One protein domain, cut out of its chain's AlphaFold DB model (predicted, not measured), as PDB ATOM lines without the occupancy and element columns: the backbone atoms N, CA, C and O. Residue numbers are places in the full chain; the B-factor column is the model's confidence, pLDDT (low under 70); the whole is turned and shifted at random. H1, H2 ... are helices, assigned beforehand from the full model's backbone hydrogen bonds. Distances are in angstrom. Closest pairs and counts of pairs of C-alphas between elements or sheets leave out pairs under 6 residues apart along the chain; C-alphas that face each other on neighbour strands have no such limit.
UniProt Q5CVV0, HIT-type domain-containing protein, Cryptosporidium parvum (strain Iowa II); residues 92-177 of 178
ATOM      1  N   LYS A  92      76.837 -19.414   9.604       88.12
ATOM      2  CA  LYS A  92      75.476 -19.565  10.127       88.12
ATOM      3  C   LYS A  92      74.971 -18.279  10.788       88.12
ATOM      4  O   LYS A  92      73.821 -17.904  10.586       88.12
ATOM      5  N   GLU A  93      75.813 -17.609  11.568       88.38
ATOM      6  CA  GLU A  93      75.476 -16.342  12.229       88.38
ATOM      7  C   GLU A  93      75.321 -15.201  11.222       88.38
ATOM      8  O   GLU A  93      74.367 -14.428  11.304       88.38
ATOM      9  N   LYS A  94      76.195 -15.134  10.213       87.88
ATOM     10  CA  LYS A  94      76.058 -14.171   9.109       87.88
ATOM     11  C   LYS A  94      74.754 -14.377   8.340       87.88
ATOM     12  O   LYS A  94      74.078 -13.407   8.002       87.88
ATOM     13  N   GLU A  95      74.377 -15.625   8.071       89.75
ATOM     14  CA  GLU A  95      73.115 -15.942   7.402       89.75
ATOM     15  C   GLU A  95      71.895 -15.630   8.287       89.75
ATOM     16  O   GLU A  95      70.896 -15.104   7.791       89.75
ATOM     17  N   ALA A  96      71.988 -15.849   9.602       89.25
ATOM     18  CA  ALA A  96      70.953 -15.452  10.558       89.25
ATOM     19  C   ALA A  96      70.742 -13.926  10.587       89.25
ATOM     20  O   ALA A  96      69.604 -13.460  10.583       89.25
ATOM     21  N   LEU A  97      71.822 -13.140  10.533       90.75
ATOM     22  CA  LEU A  97      71.737 -11.680  10.428       90.75
ATOM     23  C   LEU A  97      71.133 -11.235   9.088       90.75
ATOM     24  O   LEU A  97      70.246 -10.382   9.066       90.75
ATOM     25  N   ASN A  98      71.564 -11.835   7.976       88.50
ATOM     26  CA  ASN A  98      71.076 -11.485   6.637       88.50
ATOM     27  C   ASN A  98      69.605 -11.861   6.406       88.50
ATOM     28  O   ASN A  98      68.915 -11.181   5.650       88.50
ATOM     29  N   SER A  99      69.121 -12.929   7.040       90.19
ATOM     30  CA  SER A  99      67.723 -13.372   6.942       90.19
ATOM     31  C   SER A  99      66.774 -12.636   7.897       90.19
ATOM     32  O   SER A  99      65.556 -12.801   7.804       90.19
ATOM     33  N   ASN A 100      67.294 -11.790   8.794       91.88
ATOM     34  CA  ASN A 100      66.467 -10.978   9.677       91.88
ATOM     35  C   ASN A 100      65.896  -9.759   8.930       91.88
ATOM     36  O   ASN A 100      66.546  -8.724   8.755       91.88
ATOM     37  N   GLU A 101      64.627  -9.864   8.534       92.44
ATOM     38  CA  GLU A 101      63.900  -8.800   7.827       92.44
ATOM     39  C   GLU A 101      63.764  -7.508   8.648       92.44
ATOM     40  O   GLU A 101      63.754  -6.415   8.076       92.44
ATOM     41  N   ARG A 102      63.686  -7.599   9.985       93.50
ATOM     42  CA  ARG A 102      63.613  -6.414  10.862       93.50
ATOM     43  C   ARG A 102      64.936  -5.663  10.846       93.50
ATOM     44  O   ARG A 102      64.933  -4.453  10.646       93.50
ATOM     45  N   LEU A 103      66.050  -6.385  10.979       91.19
ATOM     46  CA  LEU A 103      67.397  -5.819  10.909       91.19
ATOM     47  C   LEU A 103      67.650  -5.180   9.535       91.19
ATOM     48  O   LEU A 103      68.073  -4.027   9.442       91.19
ATOM     49  N   SER A 104      67.296  -5.892   8.463       90.19
ATOM     50  CA  SER A 104      67.405  -5.397   7.089       90.19
ATOM     51  C   SER A 104      66.553  -4.149   6.840       90.19
ATOM     52  O   SER A 104      67.005  -3.207   6.184       90.19
ATOM     53  N   SER A 105      65.329  -4.109   7.368       91.25
ATOM     54  CA  SER A 105      64.444  -2.946   7.254       91.25
ATOM     55  C   SER A 105      64.971  -1.755   8.051       91.25
ATOM     56  O   SER A 105      64.952  -0.634   7.543       91.25
ATOM     57  N   LEU A 106      65.491  -1.986   9.262       92.12
ATOM     58  CA  LEU A 106      66.076  -0.941  10.102       92.12
ATOM     59  C   LEU A 106      67.255  -0.263   9.392       92.12
ATOM     60  O   LEU A 106      67.298   0.964   9.326       92.12
ATOM     61  N   LEU A 107      68.153  -1.043   8.783       90.31
ATOM     62  CA  LEU A 107      69.299  -0.520   8.031       90.31
ATOM     63  C   LEU A 107      68.882   0.234   6.760       90.31
ATOM     64  O   LEU A 107      69.454   1.276   6.449       90.31
ATOM     65  N   ARG A 108      67.874  -0.251   6.023       90.94
ATOM     66  CA  ARG A 108      67.388   0.431   4.805       90.94
ATOM     67  C   ARG A 108      66.670   1.740   5.107       90.94
ATOM     68  O   ARG A 108      66.817   2.698   4.352       90.94
ATOM     69  N   ASN A 109      65.884   1.769   6.178       91.25
ATOM     70  CA  ASN A 109      65.044   2.915   6.516       91.25
ATOM     71  C   ASN A 109      65.815   4.016   7.254       91.25
ATOM     72  O   ASN A 109      65.344   5.150   7.294       91.25
ATOM     73  N   ASN A 110      66.999   3.710   7.800       90.50
ATOM     74  CA  ASN A 110      67.778   4.640   8.611       90.50
ATOM     75  C   ASN A 110      69.206   4.814   8.063       90.50
ATOM     76  O   ASN A 110      70.139   4.175   8.550       90.50
ATOM     77  N   PRO A 111      69.422   5.731   7.099       89.50
ATOM     78  CA  PRO A 111      70.754   6.010   6.555       89.50
ATOM     79  C   PRO A 111      71.774   6.421   7.622       89.50
ATOM     80  O   PRO A 111      72.930   6.015   7.560       89.50
ATOM     81  N   ARG A 112      71.332   7.161   8.646       89.06
ATOM     82  CA  ARG A 112      72.181   7.585   9.766       89.06
ATOM     83  C   ARG A 112      72.749   6.406  10.558       89.06
ATOM     84  O   ARG A 112      73.902   6.450  10.965       89.06
ATOM     85  N   LEU A 113      71.969   5.339  10.745       89.12
ATOM     86  CA  LEU A 113      72.452   4.125  11.406       89.12
ATOM     87  C   LEU A 113      73.578   3.476  10.587       89.12
ATOM     88  O   LEU A 113      74.583   3.038  11.139       89.12
ATOM     89  N   VAL A 114      73.443   3.462   9.259       91.19
ATOM     90  CA  VAL A 114      74.492   2.962   8.360       91.19
ATOM     91  C   VAL A 114      75.749   3.835   8.437       91.19
ATOM     92  O   VAL A 114      76.857   3.305   8.423       91.19
ATOM     93  N   GLU A 115      75.603   5.157   8.544       88.69
ATOM     94  CA  GLU A 115      76.731   6.078   8.746       88.69
ATOM     95  C   GLU A 115      77.441   5.840  10.082       88.69
ATOM     96  O   GLU A 115      78.668   5.787  10.104       88.69
ATOM     97  N   MET A 116      76.695   5.613  11.168       91.19
ATOM     98  CA  MET A 116      77.256   5.240  12.472       91.19
ATOM     99  C   MET A 116      78.067   3.940  12.381       91.19
ATOM    100  O   MET A 116      79.213   3.892  12.817       91.19
ATOM    101  N   ILE A 117      77.523   2.894  11.752       91.56
ATOM    102  CA  ILE A 117      78.236   1.614  11.588       91.56
ATOM    103  C   ILE A 117      79.521   1.808  10.769       91.56
ATOM    104  O   ILE A 117      80.584   1.320  11.158       91.56
ATOM    105  N   LYS A 118      79.456   2.575   9.675       90.44
ATOM    106  CA  LYS A 118      80.636   2.903   8.862       90.44
ATOM    107  C   LYS A 118      81.667   3.715   9.639       90.44
ATOM    108  O   LYS A 118      82.859   3.489   9.455       90.44
ATOM    109  N   PHE A 119      81.242   4.641  10.493       89.94
ATOM    110  CA  PHE A 119      82.155   5.413  11.333       89.94
ATOM    111  C   PHE A 119      82.983   4.501  12.248       89.94
ATOM    112  O   PHE A 119      84.191   4.691  12.353       89.94
ATOM    113  N   ILE A 120      82.371   3.462  12.829       90.69
ATOM    114  CA  ILE A 120      83.101   2.453  13.617       90.69
ATOM    115  C   ILE A 120      84.077   1.681  12.728       90.69
ATOM    116  O   ILE A 120      85.233   1.504  13.099       90.69
ATOM    117  N   GLU A 121      83.622   1.222  11.560       90.31
ATOM    118  CA  GLU A 121      84.425   0.407  10.639       90.31
ATOM    119  C   GLU A 121      85.715   1.112  10.194       90.31
ATOM    120  O   GLU A 121      86.773   0.480  10.161       90.31
ATOM    121  N   HIS A 122      85.633   2.413   9.901       89.25
ATOM    122  CA  HIS A 122      86.749   3.215   9.392       89.25
ATOM    123  C   HIS A 122      87.553   3.924  10.495       89.25
ATOM    124  O   HIS A 122      88.525   4.612  10.185       89.25
ATOM    125  N   SER A 123      87.163   3.793  11.767       90.06
ATOM    126  CA  SER A 123      87.894   4.400  12.881       90.06
ATOM    127  C   SER A 123      89.171   3.623  13.197       90.06
ATOM    128  O   SER A 123      89.157   2.396  13.313       90.06
ATOM    129  N   GLU A 124      90.266   4.350  13.422       84.06
ATOM    130  CA  GLU A 124      91.521   3.789  13.939       84.06
ATOM    131  C   GLU A 124      91.326   3.168  15.332       84.06
ATOM    132  O   GLU A 124      91.910   2.130  15.642       84.06
ATOM    133  N   ASN A 125      90.453   3.766  16.151       89.50
ATOM    134  CA  ASN A 125      90.082   3.268  17.472       89.50
ATOM    135  C   ASN A 125      88.593   2.899  17.502       89.50
ATOM    136  O   ASN A 125      87.720   3.736  17.761       89.50
ATOM    137  N   LYS A 126      88.295   1.627  17.222       88.19
ATOM    138  CA  LYS A 126      86.918   1.106  17.159       88.19
ATOM    139  C   LYS A 126      86.202   1.170  18.505       88.19
ATOM    140  O   LYS A 126      85.012   1.463  18.543       88.19
ATOM    141  N   THR A 127      86.922   0.934  19.601       87.50
ATOM    142  CA  THR A 127      86.369   0.974  20.961       87.50
ATOM    143  C   THR A 127      85.926   2.386  21.335       87.50
ATOM    144  O   THR A 127      84.833   2.575  21.862       87.50
ATOM    145  N   GLU A 128      86.745   3.391  21.023       88.19
ATOM    146  CA  GLU A 128      86.402   4.797  21.252       88.19
ATOM    147  C   GLU A 128      85.264   5.262  20.335       88.19
ATOM    148  O   GLU A 128      84.316   5.883  20.808       88.19
ATOM    149  N   ALA A 129      85.292   4.892  19.051       89.94
ATOM    150  CA  ALA A 129      84.207   5.201  18.118       89.94
ATOM    151  C   ALA A 129      82.866   4.583  18.545       89.94
ATOM    152  O   ALA A 129      81.828   5.242  18.472       89.94
ATOM    153  N   LEU A 130      82.891   3.343  19.038       90.94
ATOM    154  CA  LEU A 130      81.720   2.679  19.597       90.94
ATOM    155  C   LEU A 130      81.199   3.421  20.834       90.94
ATOM    156  O   LEU A 130      80.003   3.683  20.918       90.94
ATOM    157  N   ALA A 131      82.078   3.799  21.768       90.25
ATOM    158  CA  ALA A 131      81.688   4.546  22.964       90.25
ATOM    159  C   ALA A 131      81.047   5.903  22.619       90.25
ATOM    160  O   ALA A 131      80.043   6.274  23.230       90.25
ATOM    161  N   LEU A 132      81.581   6.608  21.616       89.94
ATOM    162  CA  LEU A 132      81.006   7.859  21.113       89.94
ATOM    163  C   LEU A 132      79.603   7.645  20.541       89.94
ATOM    164  O   LEU A 132      78.677   8.352  20.927       89.94
ATOM    165  N   ILE A 133      79.419   6.635  19.685       92.12
ATOM    166  CA  ILE A 133      78.100   6.322  19.121       92.12
ATOM    167  C   ILE A 133      77.104   5.942  20.212       92.12
ATOM    168  O   ILE A 133      75.965   6.393  20.169       92.12
ATOM    169  N   MET A 134      77.514   5.153  21.208       89.00
ATOM    170  CA  MET A 134      76.636   4.782  22.318       89.00
ATOM    171  C   MET A 134      76.215   5.995  23.162       89.00
ATOM    172  O   MET A 134      75.063   6.063  23.595       89.00
ATOM    173  N   ASP A 135      77.108   6.963  23.390       88.69
ATOM    174  CA  ASP A 135      76.788   8.208  24.103       88.69
ATOM    175  C   ASP A 135      75.868   9.129  23.282       88.69
ATOM    176  O   ASP A 135      74.889   9.662  23.813       88.69
ATOM    177  N   GLU A 136      76.134   9.283  21.982       87.56
ATOM    178  CA  GLU A 136      75.283  10.067  21.081       87.56
ATOM    179  C   GLU A 136      73.890   9.443  20.918       87.56
ATOM    180  O   GLU A 136      72.886  10.150  21.027       87.56
ATOM    181  N   ASP A 137      73.808   8.125  20.729       90.31
ATOM    182  CA  ASP A 137      72.545   7.389  20.592       90.31
ATOM    183  C   ASP A 137      71.723   7.416  21.888       90.31
ATOM    184  O   ASP A 137      70.502   7.549  21.850       90.31
ATOM    185  N   SER A 138      72.380   7.402  23.054       86.00
ATOM    186  CA  SER A 138      71.706   7.521  24.356       86.00
ATOM    187  C   SER A 138      70.986   8.859  24.545       86.00
ATOM    188  O   SER A 138      69.995   8.929  25.281       86.00
ATOM    189  N   LYS A 139      71.484   9.919  23.899       84.31
ATOM    190  CA  LYS A 139      70.889  11.267  23.899       84.31
ATOM    191  C   LYS A 139      69.824  11.426  22.816       84.31
ATOM    192  O   LYS A 139      69.032  12.370  22.875       84.31
ATOM    193  N   ASP A 140      69.802  10.519  21.848       85.75
ATOM    194  CA  ASP A 140      68.813  10.489  20.791       85.75
ATOM    195  C   ASP A 140      67.465   9.951  21.287       85.75
ATOM    196  O   ASP A 140      67.379   9.141  22.214       85.75
ATOM    197  N   LYS A 141      66.380  10.411  20.665       81.81
ATOM    198  CA  LYS A 141      65.034   9.909  20.953       81.81
ATOM    199  C   LYS A 141      64.790   8.562  20.297       81.81
ATOM    200  O   LYS A 141      64.100   7.735  20.889       81.81
ATOM    201  N   ASP A 142      65.347   8.369  19.107       84.38
ATOM    202  CA  ASP A 142      65.044   7.209  18.275       84.38
ATOM    203  C   ASP A 142      65.912   6.000  18.649       84.38
ATOM    204  O   ASP A 142      65.519   4.872  18.371       84.38
ATOM    205  N   LYS A 143      67.050   6.224  19.332       89.75
ATOM    206  CA  LYS A 143      67.955   5.187  19.872       89.75
ATOM    207  C   LYS A 143      68.229   4.051  18.879       89.75
ATOM    208  O   LYS A 143      68.138   2.862  19.198       89.75
ATOM    209  N   LEU A 144      68.497   4.444  17.636       90.81
ATOM    210  CA  LEU A 144      68.589   3.552  16.485       90.81
ATOM    211  C   LEU A 144      69.720   2.539  16.647       90.81
ATOM    212  O   LEU A 144      69.585   1.390  16.225       90.81
ATOM    213  N   PHE A 145      70.835   2.953  17.250       92.31
ATOM    214  CA  PHE A 145      71.965   2.066  17.483       92.31
ATOM    215  C   PHE A 145      71.646   1.042  18.578       92.31
ATOM    216  O   PHE A 145      71.934  -0.144  18.411       92.31
ATOM    217  N   ALA A 146      70.974   1.452  19.655       90.88
ATOM    218  CA  ALA A 146      70.492   0.521  20.672       90.88
ATOM    219  C   ALA A 146      69.512  -0.515  20.086       90.88
ATOM    220  O   ALA A 146      69.683  -1.711  20.326       90.88
ATOM    221  N   GLU A 147      68.540  -0.095  19.266       92.50
ATOM    222  CA  GLU A 147      67.616  -1.022  18.592       92.50
ATOM    223  C   GLU A 147      68.358  -1.992  17.660       92.50
ATOM    224  O   GLU A 147      68.100  -3.197  17.673       92.50
ATOM    225  N   PHE A 148      69.327  -1.490  16.892       93.69
ATOM    226  CA  PHE A 148      70.182  -2.314  16.041       93.69
ATOM    227  C   PHE A 148      70.927  -3.387  16.843       93.69
ATOM    228  O   PHE A 148      70.876  -4.562  16.480       93.69
ATOM    229  N   THR A 149      71.577  -3.011  17.948       91.25
ATOM    230  CA  THR A 149      72.332  -3.970  18.776       91.25
ATOM    231  C   THR A 149      71.440  -5.044  19.397       91.25
ATOM    232  O   THR A 149      71.854  -6.200  19.477       91.25
ATOM    233  N   GLU A 150      70.202  -4.705  19.771       89.88
ATOM    234  CA  GLU A 150      69.223  -5.684  20.253       89.88
ATOM    235  C   GLU A 150      68.859  -6.687  19.154       89.88
ATOM    236  O   GLU A 150      68.919  -7.894  19.375       89.88
ATOM    237  N   LEU A 151      68.551  -6.212  17.944       91.62
ATOM    238  CA  LEU A 151      68.200  -7.085  16.819       91.62
ATOM    239  C   LEU A 151      69.360  -7.989  16.390       91.62
ATOM    240  O   LEU A 151      69.134  -9.143  16.016       91.62
ATOM    241  N   VAL A 152      70.595  -7.489  16.443       90.94
ATOM    242  CA  VAL A 152      71.795  -8.301  16.200       90.94
ATOM    243  C   VAL A 152      71.905  -9.398  17.260       90.94
ATOM    244  O   VAL A 152      72.009 -10.568  16.899       90.94
ATOM    245  N   ALA A 153      71.797  -9.058  18.547       88.31
ATOM    246  CA  ALA A 153      71.853 -10.037  19.633       88.31
ATOM    247  C   ALA A 153      70.735 -11.092  19.531       88.31
ATOM    248  O   ALA A 153      70.992 -12.280  19.715       88.31
ATOM    249  N   GLU A 154      69.512 -10.687  19.172       88.19
ATOM    250  CA  GLU A 154      68.394 -11.608  18.919       88.19
ATOM    251  C   GLU A 154      68.672 -12.566  17.754       88.19
ATOM    252  O   GLU A 154      68.283 -13.731  17.811       88.19
ATOM    253  N   SER A 155      69.357 -12.093  16.708       89.12
ATOM    254  CA  SER A 155      69.677 -12.899  15.520       89.12
ATOM    255  C   SER A 155      70.793 -13.911  15.775       89.12
ATOM    256  O   SER A 155      70.788 -14.986  15.177       89.12
ATOM    257  N   LEU A 156      71.746 -13.580  16.651       87.38
ATOM    258  CA  LEU A 156      72.882 -14.442  16.994       87.38
ATOM    259  C   LEU A 156      72.521 -15.536  18.019       87.38
ATOM    260  O   LEU A 156      73.252 -16.514  18.156       87.38
ATOM    261  N   GLY A 157      71.366 -15.426  18.684       81.44
ATOM    262  CA  GLY A 157      70.776 -16.486  19.508       81.44
ATOM    263  C   GLY A 157      70.810 -16.233  21.020       81.44
ATOM    264  O   GLY A 157      71.296 -15.214  21.511       81.44
ATOM    265  N   GLU A 158      70.254 -17.179  21.788       72.25
ATOM    266  CA  GLU A 158      70.042 -17.026  23.239       72.25
ATOM    267  C   GLU A 158      71.338 -16.887  24.050       72.25
ATOM    268  O   GLU A 158      71.317 -16.288  25.126       72.25
ATOM    269  N   GLU A 159      72.468 -17.380  23.545       71.44
ATOM    270  CA  GLU A 159      73.763 -17.281  24.229       71.44
ATOM    271  C   GLU A 159      74.227 -15.820  24.344       71.44
ATOM    272  O   GLU A 159      74.618 -15.374  25.426       71.44
ATOM    273  N   PHE A 160      74.057 -15.025  23.283       72.38
ATOM    274  CA  PHE A 160      74.365 -13.590  23.289       72.38
ATOM    275  C   PHE A 160      73.374 -12.782  24.133       72.38
ATOM    276  O   PHE A 160      73.765 -11.850  24.842       72.38
ATOM    277  N   LYS A 161      72.095 -13.178  24.131       67.69
ATOM    278  CA  LYS A 161      71.071 -12.572  24.994       67.69
ATOM    279  C   LYS A 161      71.355 -12.836  26.473       67.69
ATOM    280  O   LYS A 161      71.213 -11.944  27.305       67.69
ATOM    281  N   THR A 162      71.806 -14.047  26.792       72.69
ATOM    282  CA  THR A 162      72.203 -14.437  28.148       72.69
ATOM    283  C   THR A 162      73.411 -13.630  28.602       72.69
ATOM    284  O   THR A 162      73.340 -13.034  29.673       72.69
ATOM    285  N   TYR A 163      74.457 -13.525  27.770       75.25
ATOM    286  CA  TYR A 163      75.649 -12.728  28.074       75.25
ATOM    287  C   TYR A 163      75.298 -11.277  28.424       75.25
ATOM    288  O   TYR A 163      75.698 -10.784  29.484       75.25
ATOM    289  N   LYS A 164      74.473 -10.627  27.592       71.94
ATOM    290  CA  LYS A 164      73.984  -9.262  27.823       71.94
ATOM    291  C   LYS A 164      73.231  -9.133  29.149       71.94
ATOM    292  O   LYS A 164      73.560  -8.266  29.950       71.94
ATOM    293  N   ASN A 165      72.291 -10.038  29.427       78.12
ATOM    294  CA  ASN A 165      71.534 -10.025  30.683       78.12
ATOM    295  C   ASN A 165      72.446 -10.161  31.913       78.12
ATOM    296  O   ASN A 165      72.245  -9.473  32.915       78.12
ATOM    297  N   THR A 166      73.461 -11.033  31.858       78.62
ATOM    298  CA  THR A 166      74.460 -11.135  32.934       78.62
ATOM    299  C   THR A 166      75.258  -9.850  33.099       78.62
ATOM    300  O   THR A 166      75.462  -9.416  34.231       78.62
ATOM    301  N   TYR A 167      75.690  -9.227  32.001       79.44
ATOM    302  CA  TYR A 167      76.414  -7.959  32.041       79.44
ATOM    303  C   TYR A 167      75.563  -6.845  32.666       79.44
ATOM    304  O   TYR A 167      76.009  -6.203  33.617       79.44
ATOM    305  N   ASP A 168      74.317  -6.677  32.218       81.62
ATOM    306  CA  ASP A 168      73.390  -5.670  32.744       81.62
ATOM    307  C   ASP A 168      73.114  -5.876  34.242       81.62
ATOM    308  O   ASP A 168      73.067  -4.910  35.011       81.62
ATOM    309  N   SER A 169      72.995  -7.135  34.680       84.75
ATOM    310  CA  SER A 169      72.855  -7.502  36.095       84.75
ATOM    311  C   SER A 169      74.084  -7.084  36.914       84.75
ATOM    312  O   SER A 169      73.951  -6.416  37.940       84.75
ATOM    313  N   ILE A 170      75.293  -7.389  36.427       83.44
ATOM    314  CA  ILE A 170      76.557  -7.018  37.087       83.44
ATOM    315  C   ILE A 170      76.705  -5.494  37.172       83.44
ATOM    316  O   ILE A 170      77.038  -4.959  38.230       83.44
ATOM    317  N   VAL A 171      76.448  -4.777  36.078       80.62
ATOM    318  CA  VAL A 171      76.553  -3.311  36.030       80.62
ATOM    319  C   VAL A 171      75.536  -2.652  36.964       80.62
ATOM    320  O   VAL A 171      75.873  -1.690  37.664       80.62
ATOM    321  N   SER A 172      74.316  -3.189  37.028       79.75
ATOM    322  CA  SER A 172      73.276  -2.720  37.951       79.75
ATOM    323  C   SER A 172      73.679  -2.940  39.411       79.75
ATOM    324  O   SER A 172      73.604  -2.009  40.215       79.75
ATOM    325  N   ASP A 173      74.197  -4.123  39.749       80.00
ATOM    326  CA  ASP A 173      74.671  -4.450  41.099       80.00
ATOM    327  C   ASP A 173      75.849  -3.571  41.545       80.00
ATOM    328  O   ASP A 173      75.928  -3.174  42.711       80.00
ATOM    329  N   ILE A 174      76.765  -3.231  40.635       75.81
ATOM    330  CA  ILE A 174      77.887  -2.321  40.917       75.81
ATOM    331  C   ILE A 174      77.381  -0.891  41.144       75.81
ATOM    332  O   ILE A 174      77.865  -0.201  42.045       75.81
ATOM    333  N   SER A 175      76.397  -0.451  40.360       69.75
ATOM    334  CA  SER A 175      75.829   0.899  40.452       69.75
ATOM    335  C   SER A 175      75.012   1.113  41.730       69.75
ATOM    336  O   SER A 175      74.978   2.226  42.240       69.75
ATOM    337  N   LEU A 176      74.408   0.056  42.285       60.62
ATOM    338  CA  LEU A 176      73.680   0.092  43.563       60.62
ATOM    339  C   LEU A 176      74.594   0.091  44.800       60.62
ATOM    340  O   LEU A 176      74.131   0.372  45.905       60.62
ATOM    341  N   ARG A 177      75.874  -0.264  44.640       57.72
ATOM    342  CA  ARG A 177      76.862  -0.325  45.733       57.72
ATOM    343  C   ARG A 177      77.745   0.925  45.851       57.72
ATOM    344  O   ARG A 177      78.603   0.951  46.734       57.72
TER     345      ARG A 177
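Overview. This is residues 92 to 177 of the 178 residues of the protein "HIT-type domain-containing protein" of Cryptosporidium parvum (strain Iowa II) (UniProt Q5CVV0). H5 is the middle of a small helical body, with H1 and H2 on it and the H3-H4 hairpin across its first end. From its other end H6 folds back as an arm, and residues 165 to 177, of which 165 to 175 belong to H6, stick out. The 86 printed residues, all helix in class, hold H1 to H6 in order; only just compact, close to loose, with a radius of gyration of the C-alphas of 14.2 A, they span 42 by 28 by 28 A.

Along the chain. Find C-alpha 92 at (75.476, -19.565, 10.127), where H1, residues 92 to 98, begins. H2 is 101 to 109, H3 111 to 122, H4 126 to 139, H5 144 to 156. H6, 158 to 175, runs 25.5 A to C-alpha 175 at (75.829, 0.899, 40.452).

Arrangement. Start at H5, the hub: its residues 148 to 152 touch H2, closest C-alphas Leu 151 and Leu 103, 6.1 A. H6 touches H5 only at the corner. In each helix every O i to N i+4 pair is within hydrogen-bond range.

Size, cuts and confidence. The printed part has no cut; pLDDT is under 70 at 161 and 175 to 177.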